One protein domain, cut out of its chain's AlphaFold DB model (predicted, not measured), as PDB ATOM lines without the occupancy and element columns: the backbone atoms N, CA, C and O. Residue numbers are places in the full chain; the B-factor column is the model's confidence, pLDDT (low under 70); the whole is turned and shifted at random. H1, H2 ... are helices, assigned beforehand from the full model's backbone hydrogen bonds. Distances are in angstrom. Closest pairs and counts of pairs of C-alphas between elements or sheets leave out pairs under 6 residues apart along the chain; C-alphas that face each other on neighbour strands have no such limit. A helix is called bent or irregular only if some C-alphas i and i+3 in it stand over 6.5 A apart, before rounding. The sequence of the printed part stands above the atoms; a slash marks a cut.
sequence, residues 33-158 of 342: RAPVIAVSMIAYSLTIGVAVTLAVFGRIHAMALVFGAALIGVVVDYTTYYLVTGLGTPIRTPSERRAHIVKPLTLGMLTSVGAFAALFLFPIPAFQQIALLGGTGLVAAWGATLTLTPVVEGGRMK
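AT A GLANCE: This is residues 33 to 158 of the 342 residues of an uncharacterized protein of Aerococcus urinae (UniProt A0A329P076). Look first for the long helix H5, the core of an elongated helical bundle: H1 and H4 pack on opposite sides of it, and short H2 and H3, nearly end to end, cover a third side. The printed part has 126 residues with five named helices, H1 to H5 in chain order, and no named strand; its class is all helix. It is compact, with a radius of gyration of the C-alphas of 15.4 A, and spans 50 by 25 by 19 A, only just a rod.

IN THESE COORDINATES: Find C-alpha 125 at (266.253, 312.544, 285.584); from there H5, residues 125 to 153, runs 38.4 A to C-alpha 153 at (281.337, 344.722, 300.137), with a kink of 49 degrees near residue 144. It is only just irregular: C-alphas 146 and 149 are 6.54 A apart. H4, residues 94 to 121, is 39.4 A long, with a kink of 46 degrees near residue 101; it is irregular, C-alphas 100 and 103 being 7.1 A apart. H1, residues 33 to 57, begins at C-alpha 33, (278.953, 341.566, 307.189), and is 35.9 A long. H2 holds residues 62 to 72, H3 residues 75 to 84.

HOW THE PARTS SIT: H5 is the hub, touching the four others. Its hairpin partner H4 runs opposite ways at a shallow tilt of 5 degrees; their closest C-alphas, Phe 116 and Ala 131, are 4.7 A apart. H1 touches H5 at Gly 49 and Gly 137, closest C-alphas 4.3 A, at a steep tilt of 38 degrees. H1 and H4 are apart. H2 and H3 meet only through their link. Every O i to N i+4 pair is within hydrogen-bond range in H1 and H2; H3 has 5 of 6, H4 19 of 24, H5 22 of 25.

THE WHOLE: The C-alphas farthest apart, Pro 90 and Pro 123, are 49.9 A apart. The printed part has no cut and no long link; residues 88 to 90 and 92 are under pLDDT 70.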
ATOM      1  N   ARG A  33     279.176 341.247 308.607       89.75
ATOM      2  CA  ARG A  33     278.953 341.566 307.189       89.75
ATOM      3  C   ARG A  33     279.454 340.458 306.266       89.75
ATOM      4  O   ARG A  33     278.771 340.113 305.316       89.75
ATOM      5  N   ALA A  34     280.618 339.879 306.562       89.44
ATOM      6  CA  ALA A  34     281.214 338.816 305.757       89.44
ATOM      7  C   ALA A  34     280.304 337.581 305.586       89.44
ATOM      8  O   ALA A  34     280.057 337.201 304.440       89.44
ATOM      9  N   PRO A  35     279.748 336.982 306.661       90.31
ATOM     10  CA  PRO A  35     278.843 335.848 306.509       90.31
ATOM     11  C   PRO A  35     277.516 336.249 305.855       90.31
ATOM     12  O   PRO A  35     276.978 335.470 305.079       90.31
ATOM     13  N   VAL A  36     277.009 337.468 306.090       92.12
ATOM     14  CA  VAL A  36     275.796 337.959 305.410       92.12
ATOM     15  C   VAL A  36     276.011 338.030 303.899       92.12
ATOM     16  O   VAL A  36     275.204 337.486 303.157       92.12
ATOM     17  N   ILE A  37     277.122 338.615 303.441       92.00
ATOM     18  CA  ILE A  37     277.459 338.683 302.011       92.00
ATOM     19  C   ILE A  37     277.568 337.276 301.418       92.00
ATOM     20  O   ILE A  37     276.998 337.013 300.362       92.00
ATOM     21  N   ALA A  38     278.247 336.359 302.109       90.75
ATOM     22  CA  ALA A  38     278.400 334.980 301.658       90.75
ATOM     23  C   ALA A  38     277.051 334.253 301.513       90.75
ATOM     24  O   ALA A  38     276.784 333.648 300.476       90.75
ATOM     25  N   VAL A  39     276.163 334.375 302.505       90.38
ATOM     26  CA  VAL A  39     274.809 333.799 302.455       90.38
ATOM     27  C   VAL A  39     273.969 334.440 301.350       90.38
ATOM     28  O   VAL A  39     273.257 333.731 300.640       90.38
ATOM     29  N   SER A  40     274.072 335.756 301.144       92.69
ATOM     30  CA  SER A  40     273.388 336.436 300.039       92.69
ATOM     31  C   SER A  40     273.840 335.912 298.674       92.69
ATOM     32  O   SER A  40     272.999 335.715 297.798       92.69
ATOM     33  N   MET A  41     275.135 335.632 298.495       93.00
ATOM     34  CA  MET A  41     275.644 335.042 297.251       93.00
ATOM     35  C   MET A  41     275.149 333.605 297.053       93.00
ATOM     36  O   MET A  41     274.756 333.257 295.942       93.00
ATOM     37  N   ILE A  42     275.075 332.791 298.116       92.06
ATOM     38  CA  ILE A  42     274.454 331.455 298.041       92.06
ATOM     39  C   ILE A  42     272.995 331.571 297.593       92.06
ATOM     40  O   ILE A  42     272.580 330.869 296.674       92.06
ATOM     41  N   ALA A  43     272.216 332.455 298.223       93.50
ATOM     42  CA  ALA A  43     270.805 332.633 297.900       93.50
ATOM     43  C   ALA A  43     270.611 333.064 296.438       93.50
ATOM     44  O   ALA A  43     269.753 332.520 295.742       93.50
ATOM     45  N   TYR A  44     271.445 333.987 295.950       94.88
ATOM     46  CA  TYR A  44     271.454 334.413 294.551       94.88
ATOM     47  C   TYR A  44     271.741 333.243 293.598       94.88
ATOM     48  O   TYR A  44     270.955 332.971 292.690       94.88
ATOM     49  N   SER A  45     272.823 332.503 293.838       94.44
ATOM     50  CA  SER A  45     273.221 331.358 293.017       94.44
ATOM     51  C   SER A  45     272.188 330.240 293.013       94.44
ATOM     52  O   SER A  45     271.884 329.689 291.956       94.44
ATOM     53  N   LEU A  46     271.614 329.928 294.177       94.44
ATOM     54  CA  LEU A  46     270.554 328.936 294.300       94.44
ATOM     55  C   LEU A  46     269.302 329.373 293.537       94.44
ATOM     56  O   LEU A  46     268.719 328.561 292.828       94.44
ATOM     57  N   THR A  47     268.923 330.649 293.629       95.69
ATOM     58  CA  THR A  47     267.764 331.190 292.905       95.69
ATOM     59  C   THR A  47     267.945 331.041 291.397       95.69
ATOM     60  O   THR A  47     267.040 330.551 290.725       95.69
ATOM     61  N   ILE A  48     269.120 331.391 290.865       96.56
ATOM     62  CA  ILE A  48     269.411 331.226 289.435       96.56
ATOM     63  C   ILE A  48     269.425 329.752 289.043       96.56
ATOM     64  O   ILE A  48     268.790 329.387 288.055       96.56
ATOM     65  N   GLY A  49     270.090 328.892 289.816       95.25
ATOM     66  CA  GLY A  49     270.139 327.467 289.505       95.25
ATOM     67  C   GLY A  49     268.750 326.823 289.496       95.25
ATOM     68  O   GLY A  49     268.412 326.068 288.582       95.25
ATOM     69  N   VAL A  50     267.908 327.166 290.477       95.88
ATOM     70  CA  VAL A  50     266.512 326.715 290.555       95.88
ATOM     71  C   VAL A  50     265.705 327.245 289.376       95.88
ATOM     72  O   VAL A  50     265.002 326.465 288.738       95.88
ATOM     73  N   ALA A  51     265.827 328.532 289.046       97.00
ATOM     74  CA  ALA A  51     265.113 329.139 287.926       97.00
ATOM     75  C   ALA A  51     265.470 328.473 286.588       97.00
ATOM     76  O   ALA A  51     264.572 328.102 285.836       97.00
ATOM     77  N   VAL A  52     266.762 328.249 286.316       97.00
ATOM     78  CA  VAL A  52     267.211 327.573 285.088       97.00
ATOM     79  C   VAL A  52     266.728 326.124 285.055       97.00
ATOM     80  O   VAL A  52     266.248 325.652 284.026       97.00
ATOM     81  N   THR A  53     266.782 325.420 286.185       95.62
ATOM     82  CA  THR A  53     266.329 324.025 286.252       95.62
ATOM     83  C   THR A  53     264.817 323.912 286.052       95.62
ATOM     84  O   THR A  53     264.362 323.040 285.311       95.62
ATOM     85  N   LEU A  54     264.027 324.814 286.643       95.75
ATOM     86  CA  LEU A  54     262.583 324.893 286.406       95.75
ATOM     87  C   LEU A  54     262.262 325.246 284.955       95.75
ATOM     88  O   LEU A  54     261.353 324.648 284.389       95.75
ATOM     89  N   ALA A  55     263.010 326.162 284.340       97.38
ATOM     90  CA  ALA A  55     262.801 326.540 282.945       97.38
ATOM     91  C   ALA A  55     263.026 325.365 281.977       97.38
ATOM     92  O   ALA A  55     262.309 325.243 280.989       97.38
ATOM     93  N   VAL A  56     263.987 324.482 282.271       96.38
ATOM     94  CA  VAL A  56     264.301 323.324 281.417       96.38
ATOM     95  C   VAL A  56     263.376 322.130 281.681       96.38
ATOM     96  O   VAL A  56     262.928 321.486 280.739       96.38
ATOM     97  N   PHE A  57     263.082 321.814 282.947       93.81
ATOM     98  CA  PHE A  57     262.364 320.583 283.312       93.81
ATOM     99  C   PHE A  57     260.890 320.789 283.701       93.81
ATOM    100  O   PHE A  57     260.170 319.807 283.884       93.81
ATOM    101  N   GLY A  58     260.437 322.030 283.910       93.25
ATOM    102  CA  GLY A  58     259.083 322.391 284.365       93.25
ATOM    103  C   GLY A  58     258.754 322.011 285.817       93.25
ATOM    104  O   GLY A  58     257.861 322.585 286.435       93.25
ATOM    105  N   ARG A  59     259.485 321.052 286.392       92.56
ATOM    106  CA  ARG A  59     259.344 320.558 287.764       92.56
ATOM    107  C   ARG A  59     260.701 320.149 288.317       92.56
ATOM    108  O   ARG A  59     261.520 319.577 287.597       92.56
ATOM    109  N   ILE A  60     260.907 320.370 289.611       92.69
ATOM    110  CA  ILE A  60     262.112 319.931 290.318       92.69
ATOM    111  C   ILE A  60     261.751 318.821 291.297       92.69
ATOM    112  O   ILE A  60     260.811 318.939 292.082       92.69
ATOM    113  N   HIS A  61     262.513 317.734 291.253       89.44
ATOM    114  CA  HIS A  61     262.397 316.646 292.207       89.44
ATOM    115  C   HIS A  61     263.004 317.051 293.559       89.44
ATOM    116  O   HIS A  61     264.093 317.623 293.611       89.44
ATOM    117  N   ALA A  62     262.334 316.718 294.666       87.44
ATOM    118  CA  ALA A  62     262.752 317.145 296.004       87.44
ATOM    119  C   ALA A  62     264.191 316.719 296.347       87.44
ATOM    120  O   ALA A  62     264.961 317.534 296.851       87.44
ATOM    121  N   MET A  63     264.592 315.487 296.004       82.94
ATOM    122  CA  MET A  63     265.976 315.044 296.225       82.94
ATOM    123  C   MET A  63     266.980 315.848 295.396       82.94
ATOM    124  O   MET A  63     268.042 316.191 295.905       82.94
ATOM    125  N   ALA A  64     266.644 316.205 294.151       88.31
ATOM    126  CA  ALA A  64     267.533 317.003 293.312       88.31
ATOM    127  C   ALA A  64     267.749 318.406 293.894       88.31
ATOM    128  O   ALA A  64     268.874 318.897 293.895       88.31
ATOM    129  N   LEU A  65     266.698 319.011 294.457       90.25
ATOM    130  CA  LEU A  65     266.804 320.290 295.156       90.25
ATOM    131  C   LEU A  65     267.701 320.188 296.395       90.25
ATOM    132  O   LEU A  65     268.575 321.028 296.573       90.25
ATOM    133  N   VAL A  66     267.512 319.161 297.231       87.31
ATOM    134  CA  VAL A  66     268.302 318.976 298.461       87.31
ATOM    135  C   VAL A  66     269.775 318.727 298.139       87.31
ATOM    136  O   VAL A  66     270.641 319.422 298.668       87.31
ATOM    137  N   PHE A  67     270.073 317.780 297.245       84.25
ATOM    138  CA  PHE A  67     271.454 317.480 296.858       84.25
ATOM    139  C   PHE A  67     272.097 318.636 296.095       84.25
ATOM    140  O   PHE A  67     273.230 319.008 296.392       84.25
ATOM    141  N   GLY A  68     271.379 319.248 295.154       83.38
ATOM    142  CA  GLY A  68     271.882 320.394 294.405       83.38
ATOM    143  C   GLY A  68     272.158 321.597 295.305       83.38
ATOM    144  O   GLY A  68     273.229 322.182 295.205       83.38
ATOM    145  N   ALA A  69     271.261 321.926 296.240       83.75
ATOM    146  CA  ALA A  69     271.480 323.005 297.205       83.75
ATOM    147  C   ALA A  69     272.668 322.722 298.140       83.75
ATOM    148  O   ALA A  69     273.445 323.631 298.426       83.75
ATOM    149  N   ALA A  70     272.849 321.470 298.575       84.19
ATOM    150  CA  ALA A  70     274.008 321.078 299.376       84.19
ATOM    151  C   ALA A  70     275.325 321.247 298.598       84.19
ATOM    152  O   ALA A  70     276.295 321.779 299.135       84.19
ATOM    153  N   LEU A  71     275.347 320.858 297.320       80.44
ATOM    154  CA  LEU A  71     276.521 320.989 296.452       80.44
ATOM    155  C   LEU A  71     276.807 322.447 296.063       80.44
ATOM    156  O   LEU A  71     277.968 322.843 295.962       80.44
ATOM    157  N   ILE A  72     275.767 323.278 295.938       78.44
ATOM    158  CA  ILE A  72     275.904 324.734 295.809       78.44
ATOM    159  C   ILE A  72     276.605 325.329 297.036       78.44
ATOM    160  O   ILE A  72     277.213 326.380 296.906       78.44
ATOM    161  N   GLY A  73     276.634 324.671 298.200       74.00
ATOM    162  CA  GLY A  73     277.379 325.141 299.377       74.00
ATOM    163  C   GLY A  73     278.855 325.482 299.108       74.00
ATOM    164  O   GLY A  73     279.384 326.403 299.727       74.00
ATOM    165  N   VAL A  74     279.486 324.842 298.112       80.75
ATOM    166  CA  VAL A  74     280.860 325.145 297.653       80.75
ATOM    167  C   VAL A  74     281.002 326.584 297.121       80.75
ATOM    168  O   VAL A  74     282.080 327.171 297.148       80.75
ATOM    169  N   VAL A  75     279.905 327.218 296.695       81.81
ATOM    170  CA  VAL A  75     279.858 328.629 296.266       81.81
ATOM    171  C   VAL A  75     280.323 329.590 297.359       81.81
ATOM    172  O   VAL A  75     280.880 330.649 297.050       81.81
ATOM    173  N   VAL A  76     280.127 329.239 298.635       87.12
ATOM    174  CA  VAL A  76     280.538 330.102 299.750       87.12
ATOM    175  C   VAL A  76     282.043 330.376 299.715       87.12
ATOM    176  O   VAL A  76     282.481 331.480 300.060       87.12
ATOM    177  N   ASP A  77     282.826 329.420 299.216       87.94
ATOM    178  CA  ASP A  77     284.280 329.514 299.137       87.94
ATOM    179  C   ASP A  77     284.714 330.591 298.147       87.94
ATOM    180  O   ASP A  77     285.674 331.310 298.409       87.94
ATOM    181  N   TYR A  78     283.974 330.788 297.055       91.31
ATOM    182  CA  TYR A  78     284.295 331.782 296.026       91.31
ATOM    183  C   TYR A  78     284.184 333.193 296.601       91.31
ATOM    184  O   TYR A  78     285.115 333.999 296.507       91.31
ATOM    185  N   THR A  79     283.063 333.461 297.274       90.81
ATOM    186  CA  THR A  79     282.833 334.745 297.947       90.81
ATOM    187  C   THR A  79     283.874 334.959 299.041       90.81
ATOM    188  O   THR A  79     284.464 336.034 299.140       90.81
ATOM    189  N   THR A  80     284.162 333.923 299.827       90.56
ATOM    190  CA  THR A  80     285.150 333.984 300.910       90.56
ATOM    191  C   THR A  80     286.553 334.244 300.386       90.56
ATOM    192  O   THR A  80     287.254 335.087 300.939       90.56
ATOM    193  N   TYR A  81     286.948 333.601 299.289       89.75
ATOM    194  CA  TYR A  81     288.237 333.815 298.645       89.75
ATOM    195  C   TYR A  81     288.397 335.277 298.225       89.75
ATOM    196  O   TYR A  81     289.402 335.909 298.555       89.75
ATOM    197  N   TYR A  82     287.366 335.861 297.600       91.06
ATOM    198  CA  TYR A  82     287.358 337.290 297.288       91.06
ATOM    199  C   TYR A  82     287.498 338.149 298.550       91.06
ATOM    200  O   TYR A  82     288.341 339.044 298.566       91.06
ATOM    201  N   LEU A  83     286.739 337.888 299.617       90.50
ATOM    202  CA  LEU A  83     286.819 338.665 300.864       90.50
ATOM    203  C   LEU A  83     288.201 338.567 301.531       90.50
ATOM    204  O   LEU A  83     288.737 339.572 301.998       90.50
ATOM    205  N   VAL A  84     288.819 337.383 301.522       89.25
ATOM    206  CA  VAL A  84     290.164 337.164 302.074       89.25
ATOM    207  C   VAL A  84     291.219 337.955 301.304       89.25
ATOM    208  O   VAL A  84     292.124 338.496 301.933       89.25
ATOM    209  N   THR A  85     291.083 338.135 299.982       87.62
ATOM    210  CA  THR A  85     292.014 339.006 299.235       87.62
ATOM    211  C   THR A  85     292.008 340.458 299.708       87.62
ATOM    212  O   THR A  85     292.953 341.176 299.408       87.62
ATOM    213  N   GLY A  86     290.986 340.908 300.446       82.25
ATOM    214  CA  GLY A  86     290.946 342.239 301.053       82.25
ATOM    215  C   GLY A  86     291.737 342.361 302.364       82.25
ATOM    216  O   GLY A  86     292.044 343.486 302.778       82.25
ATOM    217  N   LEU A  87     292.093 341.239 303.004       83.12
ATOM    218  CA  LEU A  87     292.769 341.178 304.304       83.12
ATOM    219  C   LEU A  87     294.294 341.214 304.140       83.12
ATOM    220  O   LEU A  87     294.868 340.317 303.537       83.12
ATOM    221  N   GLY A  88     294.961 342.233 304.690       67.19
ATOM    222  CA  GLY A  88     296.432 342.280 304.819       67.19
ATOM    223  C   GLY A  88     297.245 342.372 303.515       67.19
ATOM    224  O   GLY A  88     298.433 342.664 303.561       67.19
ATOM    225  N   THR A  89     296.633 342.182 302.345       67.00
ATOM    226  CA  THR A  89     297.325 342.214 301.050       67.00
ATOM    227  C   THR A  89     297.619 343.649 300.571       67.00
ATOM    228  O   THR A  89     296.862 344.589 300.870       67.00
ATOM    229  N   PRO A  90     298.683 343.834 299.758       64.81
ATOM    230  CA  PRO A  90     298.971 345.094 299.071       64.81
ATOM    231  C   PRO A  90     298.005 345.384 297.910       64.81
ATOM    232  O   PRO A  90     298.087 346.454 297.320       64.81
ATOM    233  N   ILE A  91     297.091 344.462 297.596       70.50
ATOM    234  CA  ILE A  91     296.070 344.614 296.560       70.50
ATOM    235  C   ILE A  91     295.007 345.589 297.082       70.50
ATOM    236  O   ILE A  91     294.355 345.324 298.097       70.50
ATOM    237  N   ARG A  92     294.857 346.750 296.437       69.69
ATOM    238  CA  ARG A  92     294.063 347.863 296.988       69.69
ATOM    239  C   ARG A  92     292.730 348.041 296.297       69.69
ATOM    240  O   ARG A  92     291.753 348.373 296.967       69.69
ATOM    241  N   THR A  93     292.677 347.826 294.989       83.81
ATOM    242  CA  THR A  93     291.478 348.139 294.211       83.81
ATOM    243  C   THR A  93     290.635 346.889 293.928       83.81
ATOM    244  O   THR A  93     291.164 345.778 293.804       83.81
ATOM    245  N   PRO A  94     289.301 347.026 293.803       83.62
ATOM    246  CA  PRO A  94     288.439 345.920 293.389       83.62
ATOM    247  C   PRO A  94     288.837 345.292 292.044       83.62
ATOM    248  O   PRO A  94     288.650 344.089 291.854       83.62
ATOM    249  N   SER A  95     289.394 346.083 291.122       86.44
ATOM    250  CA  SER A  95     289.888 345.624 289.820       86.44
ATOM    251  C   SER A  95     291.138 344.754 289.951       86.44
ATOM    252  O   SER A  95     291.179 343.680 289.354       86.44
ATOM    253  N   GLU A  96     292.116 345.148 290.770       87.25
ATOM    254  CA  GLU A  96     293.309 344.330 291.030       87.25
ATOM    255  C   GLU A  96     292.944 342.998 291.700       87.25
ATOM    256  O   GLU A  96     293.424 341.941 291.288       87.25
ATOM    257  N   ARG A  97     292.037 343.026 292.689       87.44
ATOM    258  CA  ARG A  97     291.536 341.805 293.344       87.44
ATOM    259  C   ARG A  97     290.879 340.874 292.338       87.44
ATOM    260  O   ARG A  97     291.200 339.689 292.303       87.44
ATOM    261  N   ARG A  98     290.008 341.411 291.477       88.81
ATOM    262  CA  ARG A  98     289.361 340.650 290.401       88.81
ATOM    263  C   ARG A  98     290.390 340.025 289.458       88.81
ATOM    264  O   ARG A  98     290.287 338.839 289.168       88.81
ATOM    265  N   ALA A  99     291.381 340.796 289.010       89.19
ATOM    266  CA  ALA A  99     292.431 340.309 288.117       89.19
ATOM    267  C   ALA A  99     293.270 339.189 288.755       89.19
ATOM    268  O   ALA A  99     293.665 338.250 288.065       89.19
ATOM    269  N   HIS A 100     293.493 339.256 290.071       88.44
ATOM    270  CA  HIS A 100     294.212 338.226 290.814       88.44
ATOM    271  C   HIS A 100     293.416 336.920 290.927       88.44
ATOM    272  O   HIS A 100     293.972 335.839 290.741       88.44
ATOM    273  N   ILE A 101     292.109 337.009 291.196       90.94
ATOM    274  CA  ILE A 101     291.302 335.816 291.468       90.94
ATOM    275  C   ILE A 101     290.638 335.213 290.234       90.94
ATOM    276  O   ILE A 101     290.317 334.033 290.266       90.94
ATOM    277  N   VAL A 102     290.433 335.965 289.147       93.56
ATOM    278  CA  VAL A 102     289.633 335.490 288.003       93.56
ATOM    279  C   VAL A 102     290.174 334.188 287.420       93.56
ATOM    280  O   VAL A 102     289.405 333.263 287.203       93.56
ATOM    281  N   LYS A 103     291.492 334.064 287.222       93.81
ATOM    282  CA  LYS A 103     292.096 332.848 286.658       93.81
ATOM    283  C   LYS A 103     291.892 331.619 287.559       93.81
ATOM    284  O   LYS A 103     291.323 330.645 287.064       93.81
ATOM    285  N   PRO A 104     292.300 331.631 288.846       92.44
ATOM    286  CA  PRO A 104     292.096 330.473 289.713       92.44
ATOM    287  C   PRO A 104     290.611 330.162 289.946       92.44
ATOM    288  O   PRO A 104     290.241 328.991 289.924       92.44
ATOM    289  N   LEU A 105     289.744 331.175 290.085       93.06
ATOM    290  CA  LEU A 105     288.303 330.947 290.247       93.06
ATOM    291  C   LEU A 105     287.657 330.353 288.997       93.06
ATOM    292  O   LEU A 105     286.818 329.469 289.119       93.06
ATOM    293  N   THR A 106     288.020 330.824 287.803       95.12
ATOM    294  CA  THR A 106     287.490 330.268 286.551       95.12
ATOM    295  C   THR A 106     287.942 328.827 286.370       95.12
ATOM    296  O   THR A 106     287.137 327.995 285.972       95.12
ATOM    297  N   LEU A 107     289.199 328.506 286.698       95.62
ATOM    298  CA  LEU A 107     289.685 327.131 286.612       95.62
ATOM    299  C   LEU A 107     288.932 326.213 287.583       95.62
ATOM    300  O   LEU A 107     288.470 325.157 287.165       95.62
ATOM    301  N   GLY A 108     288.754 326.638 288.838       92.88
ATOM    302  CA  GLY A 108     287.947 325.905 289.817       92.88
ATOM    303  C   GLY A 108     286.488 325.747 289.381       92.88
ATOM    304  O   GLY A 108     285.903 324.682 289.541       92.88
ATOM    305  N   MET A 109     285.908 326.783 288.770       94.31
ATOM    306  CA  MET A 109     284.534 326.734 288.275       94.31
ATOM    307  C   MET A 109     284.406 325.736 287.127       94.31
ATOM    308  O   MET A 109     283.512 324.897 287.161       94.31
ATOM    309  N   LEU A 110     285.317 325.768 286.153       96.06
ATOM    310  CA  LEU A 110     285.288 324.856 285.009       96.06
ATOM    311  C   LEU A 110     285.461 323.396 285.429       96.06
ATOM    312  O   LEU A 110     284.737 322.536 284.931       96.06
ATOM    313  N   THR A 111     286.377 323.101 286.355       94.94
ATOM    314  CA  THR A 111     286.580 321.725 286.832       94.94
ATOM    315  C   THR A 111     285.362 321.213 287.597       94.94
ATOM    316  O   THR A 111     284.915 320.091 287.355       94.94
ATOM    317  N   SER A 112     284.764 322.036 288.461       93.19
ATOM    318  CA  SER A 112     283.545 321.678 289.189       93.19
ATOM    319  C   SER A 112     282.315 321.566 288.281       93.19
ATOM    320  O   SER A 112     281.542 320.623 288.430       93.19
ATOM    321  N   VAL A 113     282.135 322.463 287.305       94.50
ATOM    322  CA  VAL A 113     281.071 322.345 286.290       94.50
ATOM    323  C   VAL A 113     281.265 321.081 285.455       94.50
ATOM    324  O   VAL A 113     280.289 320.387 285.194       94.50
ATOM    325  N   GLY A 114     282.502 320.730 285.096       95.62
ATOM    326  CA  GLY A 114     282.812 319.462 284.432       95.62
ATOM    327  C   GLY A 114     282.407 318.245 285.269       95.62
ATOM    328  O   GLY A 114     281.810 317.308 284.744       95.62
ATOM    329  N   ALA A 115     282.645 318.285 286.583       93.38
ATOM    330  CA  ALA A 115     282.194 317.238 287.499       93.38
ATOM    331  C   ALA A 115     280.659 317.143 287.569       93.38
ATOM    332  O   ALA A 115     280.116 316.042 287.517       93.38
ATOM    333  N   PHE A 116     279.941 318.272 287.613       93.50
ATOM    334  CA  PHE A 116     278.478 318.261 287.505       93.50
ATOM    335  C   PHE A 116     278.011 317.730 286.150       93.50
ATOM    336  O   PHE A 116     277.064 316.952 286.099       93.50
ATOM    337  N   ALA A 117     278.683 318.098 285.059       94.38
ATOM    338  CA  ALA A 117     278.329 317.645 283.720       94.38
ATOM    339  C   ALA A 117     278.449 316.121 283.570       94.38
ATOM    340  O   ALA A 117     277.663 315.519 282.840       94.38
ATOM    341  N   ALA A 118     279.354 315.475 284.315       95.31
ATOM    342  CA  ALA A 118     279.461 314.019 284.347       95.31
ATOM    343  C   ALA A 118     278.159 313.331 284.808       95.31
ATOM    344  O   ALA A 118     277.871 312.213 284.384       95.31
ATOM    345  N   LEU A 119     277.325 313.999 285.615       93.38
ATOM    346  CA  LEU A 119     276.028 313.460 286.037       93.38
ATOM    347  C   LEU A 119     275.022 313.337 284.880       93.38
ATOM    348  O   LEU A 119     274.095 312.536 284.980       93.38
ATOM    349  N   PHE A 120     275.206 314.063 283.767       94.19
ATOM    350  CA  PHE A 120     274.361 313.902 282.576       94.19
ATOM    351  C   PHE A 120     274.561 312.560 281.866       94.19
ATOM    352  O   PHE A 120     273.678 312.156 281.111       94.19
ATOM    353  N   LEU A 121     275.671 311.848 282.113       94.19
ATOM    354  CA  LEU A 121     275.904 310.519 281.532       94.19
ATOM    355  C   LEU A 121     274.928 309.471 282.080       94.19
ATOM    356  O   LEU A 121     274.720 308.435 281.452       94.19
ATOM    357  N   PHE A 122     274.320 309.722 283.240       91.06
ATOM    358  CA  PHE A 122     273.373 308.798 283.842       91.06
ATOM    359  C   PHE A 122     271.948 309.072 283.336       91.06
ATOM    360  O   PHE A 122     271.470 310.209 283.430       91.06
ATOM    361  N   PRO A 123     271.206 308.045 282.877       89.38
ATOM    362  CA  PRO A 123     269.837 308.184 282.371       89.38
ATOM    363  C   PRO A 123     268.803 308.309 283.509       89.38
ATOM    364  O   PRO A 123     267.724 307.724 283.459       89.38
ATOM    365  N   ILE A 124     269.135 309.051 284.567       89.19
ATOM    366  CA  ILE A 124     268.289 309.254 285.745       89.19
ATOM    367  C   ILE A 124     267.934 310.745 285.818       89.19
ATOM    368  O   ILE A 124     268.817 311.561 286.096       89.19
ATOM    369  N   PRO A 125     266.655 311.135 285.630       88.88
ATOM    370  CA  PRO A 125     266.253 312.544 285.584       88.88
ATOM    371  C   PRO A 125     266.681 313.357 286.812       88.88
ATOM    372  O   PRO A 125     267.054 314.520 286.692       88.88
ATOM    373  N   ALA A 126     266.682 312.738 287.996       89.25
ATOM    374  CA  ALA A 126     267.128 313.392 289.224       89.25
ATOM    375  C   ALA A 126     268.602 313.834 289.154       89.25
ATOM    376  O   ALA A 126     268.928 314.922 289.619       89.25
ATOM    377  N   PHE A 127     269.485 313.043 288.537       92.88
ATOM    378  CA  PHE A 127     270.904 313.387 288.394       92.88
ATOM    379  C   PHE A 127     271.122 314.516 287.390       92.88
ATOM    380  O   PHE A 127     271.906 315.422 287.658       92.88
ATOM    381  N   GLN A 128     270.361 314.531 286.295       94.19
ATOM    382  CA  GLN A 128     270.389 315.623 285.319       94.19
ATOM    383  C   GLN A 128     269.922 316.951 285.936       94.19
ATOM    384  O   GLN A 128     270.499 318.004 285.667       94.19
ATOM    385  N   GLN A 129     268.916 316.909 286.817       95.06
ATOM    386  CA  GLN A 129     268.477 318.089 287.564       95.06
ATOM    387  C   GLN A 129     269.539 318.575 288.557       95.06
ATOM    388  O   GLN A 129     269.766 319.779 288.638       95.06
ATOM    389  N   ILE A 130     270.221 317.670 289.271       94.81
ATOM    390  CA  ILE A 130     271.347 318.028 290.157       94.81
ATOM    391  C   ILE A 130     272.482 318.671 289.352       94.81
ATOM    392  O   ILE A 130     273.022 319.693 289.772       94.81
ATOM    393  N   ALA A 131     272.813 318.100 288.189       94.50
ATOM    394  CA  ALA A 131     273.840 318.608 287.285       94.50
ATOM    395  C   ALA A 131     273.550 320.052 286.858       94.50
ATOM    396  O   ALA A 131     274.407 320.928 286.982       94.50
ATOM    397  N   LEU A 132     272.324 320.301 286.389       95.12
ATOM    398  CA  LEU A 132     271.918 321.613 285.904       95.12
ATOM    399  C   LEU A 132     271.831 322.629 287.047       95.12
ATOM    400  O   LEU A 132     272.397 323.713 286.927       95.12
ATOM    401  N   LEU A 133     271.196 322.268 288.166       95.19
ATOM    402  CA  LEU A 133     271.053 323.115 289.352       95.19
ATOM    403  C   LEU A 133     272.420 323.520 289.921       95.19
ATOM    404  O   LEU A 133     272.683 324.708 290.110       95.19
ATOM    405  N   GLY A 134     273.300 322.543 290.154       93.25
ATOM    406  CA  GLY A 134     274.637 322.767 290.703       93.25
ATOM    407  C   GLY A 134     275.556 323.514 289.738       93.25
ATOM    408  O   GLY A 134     276.179 324.502 290.124       93.25
ATOM    409  N   GLY A 135     275.599 323.098 288.468       94.50
ATOM    410  CA  GLY A 135     276.452 323.711 287.452       94.50
ATOM    411  C   GLY A 135     276.080 325.167 287.168       94.50
ATOM    412  O   GLY A 135     276.936 326.047 287.207       94.50
ATOM    413  N   THR A 136     274.796 325.453 286.940       95.38
ATOM    414  CA  THR A 136     274.338 326.824 286.651       95.38
ATOM    415  C   THR A 136     274.401 327.721 287.885       95.38
ATOM    416  O   THR A 136     274.815 328.876 287.773       95.38
ATOM    417  N   GLY A 137     274.097 327.186 289.074       94.81
ATOM    418  CA  GLY A 137     274.292 327.892 290.340       94.81
ATOM    419  C   GLY A 137     275.759 328.266 290.581       94.81
ATOM    420  O   GLY A 137     276.049 329.383 291.017       94.81
ATOM    421  N   LEU A 138     276.700 327.386 290.223       94.56
ATOM    422  CA  LEU A 138     278.133 327.657 290.333       94.56
ATOM    423  C   LEU A 138     278.623 328.699 289.314       94.56
ATOM    424  O   LEU A 138     279.415 329.574 289.661       94.56
ATOM    425  N   VAL A 139     278.127 328.667 288.076       95.69
ATOM    426  CA  VAL A 139     278.426 329.719 287.087       95.69
ATOM    427  C   VAL A 139     277.890 331.073 287.567       95.69
ATOM    428  O   VAL A 139     278.601 332.079 287.510       95.69
ATOM    429  N   ALA A 140     276.671 331.098 288.116       95.69
ATOM    430  CA  ALA A 140     276.084 332.296 288.711       95.69
ATOM    431  C   ALA A 140     276.906 332.817 289.899       95.69
ATOM    432  O   ALA A 140     277.129 334.022 290.010       95.69
ATOM    433  N   ALA A 141     277.403 331.918 290.752       94.06
ATOM    434  CA  ALA A 141     278.271 332.241 291.882       94.06
ATOM    435  C   ALA A 141     279.598 332.860 291.459       94.06
ATOM    436  O   ALA A 141     280.027 333.869 292.021       94.06
ATOM    437  N   TRP A 142     280.250 332.245 290.474       95.12
ATOM    438  CA  TRP A 142     281.487 332.746 289.896       95.12
ATOM    439  C   TRP A 142     281.283 334.160 289.342       95.12
ATOM    440  O   TRP A 142     282.034 335.073 289.693       95.12
ATOM    441  N   GLY A 143     280.210 334.373 288.573       94.94
ATOM    442  CA  GLY A 143     279.852 335.690 288.054       94.94
ATOM    443  C   GLY A 143     279.609 336.706 289.171       94.94
ATOM    444  O   GLY A 143     280.249 337.755 289.190       94.94
ATOM    445  N   ALA A 144     278.749 336.369 290.138       94.12
ATOM    446  CA  ALA A 144     278.401 337.236 291.263       94.12
ATOM    447  C   ALA A 144     279.612 337.579 292.138       94.12
ATOM    448  O   ALA A 144     279.763 338.721 292.558       94.12
ATOM    449  N   THR A 145     280.523 336.629 292.346       93.31
ATOM    450  CA  THR A 145     281.760 336.860 293.100       93.31
ATOM    451  C   THR A 145     282.641 337.900 292.425       93.31
ATOM    452  O   THR A 145     283.224 338.755 293.091       93.31
ATOM    453  N   LEU A 146     282.735 337.849 291.097       92.88
ATOM    454  CA  LEU A 146     283.524 338.815 290.351       92.88
ATOM    455  C   LEU A 146     282.807 340.162 290.264       92.88
ATOM    456  O   LEU A 146     283.473 341.181 290.390       92.88
ATOM    457  N   THR A 147     281.491 340.214 290.041       92.56
ATOM    458  CA  THR A 147     280.763 341.461 289.738       92.56
ATOM    459  C   THR A 147     280.044 342.080 290.930       92.56
ATOM    460  O   THR A 147     280.218 343.271 291.176       92.56
ATOM    461  N   LEU A 148     279.262 341.290 291.663       92.25
ATOM    462  CA  LEU A 148     278.311 341.741 292.673       92.25
ATOM    463  C   LEU A 148     278.960 341.869 294.055       92.25
ATOM    464  O   LEU A 148     278.773 342.880 294.727       92.25
ATOM    465  N   THR A 149     279.791 340.904 294.454       91.19
ATOM    466  CA  THR A 149     280.492 340.925 295.746       91.19
ATOM    467  C   THR A 149     281.312 342.202 295.971       91.19
ATOM    468  O   THR A 149     281.165 342.777 297.047       91.19
ATOM    469  N   PRO A 150     282.095 342.729 295.003       88.75
ATOM    470  CA  PRO A 150     282.785 344.012 295.165       88.75
ATOM    471  C   PRO A 150     281.859 345.186 295.502       88.75
ATOM    472  O   PRO A 150     282.227 346.065 296.279       88.75
ATOM    473  N   VAL A 151     280.667 345.208 294.898       88.56
ATOM    474  CA  VAL A 151     279.682 346.284 295.070       88.56
ATOM    475  C   VAL A 151     279.034 346.182 296.448       88.56
ATOM    476  O   VAL A 151     278.925 347.181 297.151       88.56
ATOM    477  N   VAL A 152     278.662 344.967 296.859       89.25
ATOM    478  CA  VAL A 152     278.022 344.707 298.157       89.25
ATOM    479  C   VAL A 152     279.011 344.852 299.321       89.25
ATOM    480  O   VAL A 152     278.622 345.274 300.408       89.25
ATOM    481  N   GLU A 153     280.297 344.540 299.115       87.50
ATOM    482  CA  GLU A 153     281.337 344.722 300.137       87.50
ATOM    483  C   GLU A 153     281.496 346.202 300.525       87.50
ATOM    484  O   GLU A 153     281.703 346.514 301.698       87.50
ATOM    485  N   GLY A 154     281.373 347.119 299.554       77.56
ATOM    486  CA  GLY A 154     281.366 348.570 299.782       77.56
ATOM    487  C   GLY A 154     282.669 349.155 300.349       77.56
ATOM    488  O   GLY A 154     282.706 350.328 300.713       77.56
ATOM    489  N   GLY A 155     283.738 348.358 300.457       75.06
ATOM    490  CA  GLY A 155     285.032 348.753 301.018       75.06
ATOM    491  C   GLY A 155     285.727 347.600 301.749       75.06
ATOM    492  O   GLY A 155     285.137 346.550 301.971       75.06
ATOM    493  N   ARG A 156     286.998 347.779 302.133       74.56
ATOM    494  CA  ARG A 156     287.780 346.708 302.780       74.56
ATOM    495  C   ARG A 156     287.210 346.350 304.152       74.56
ATOM    496  O   ARG A 156     286.954 347.224 304.984       74.56
ATOM    497  N   MET A 157     287.094 345.054 304.418       82.19
ATOM    498  CA  MET A 157     286.777 344.552 305.753       82.19
ATOM    499  C   MET A 157     287.946 344.723 306.731       82.19
ATOM    500  O   MET A 157     289.114 344.787 306.344       82.19
ATOM    501  N   LYS A 158     287.624 344.789 308.028       82.50
ATOM    502  CA  LYS A 158     288.632 344.853 309.093       82.50
ATOM    503  C   LYS A 158     289.343 343.505 309.223       82.50
ATOM    504  O   LYS A 158     288.716 342.454 309.129       82.50
TER     505      LYS A 158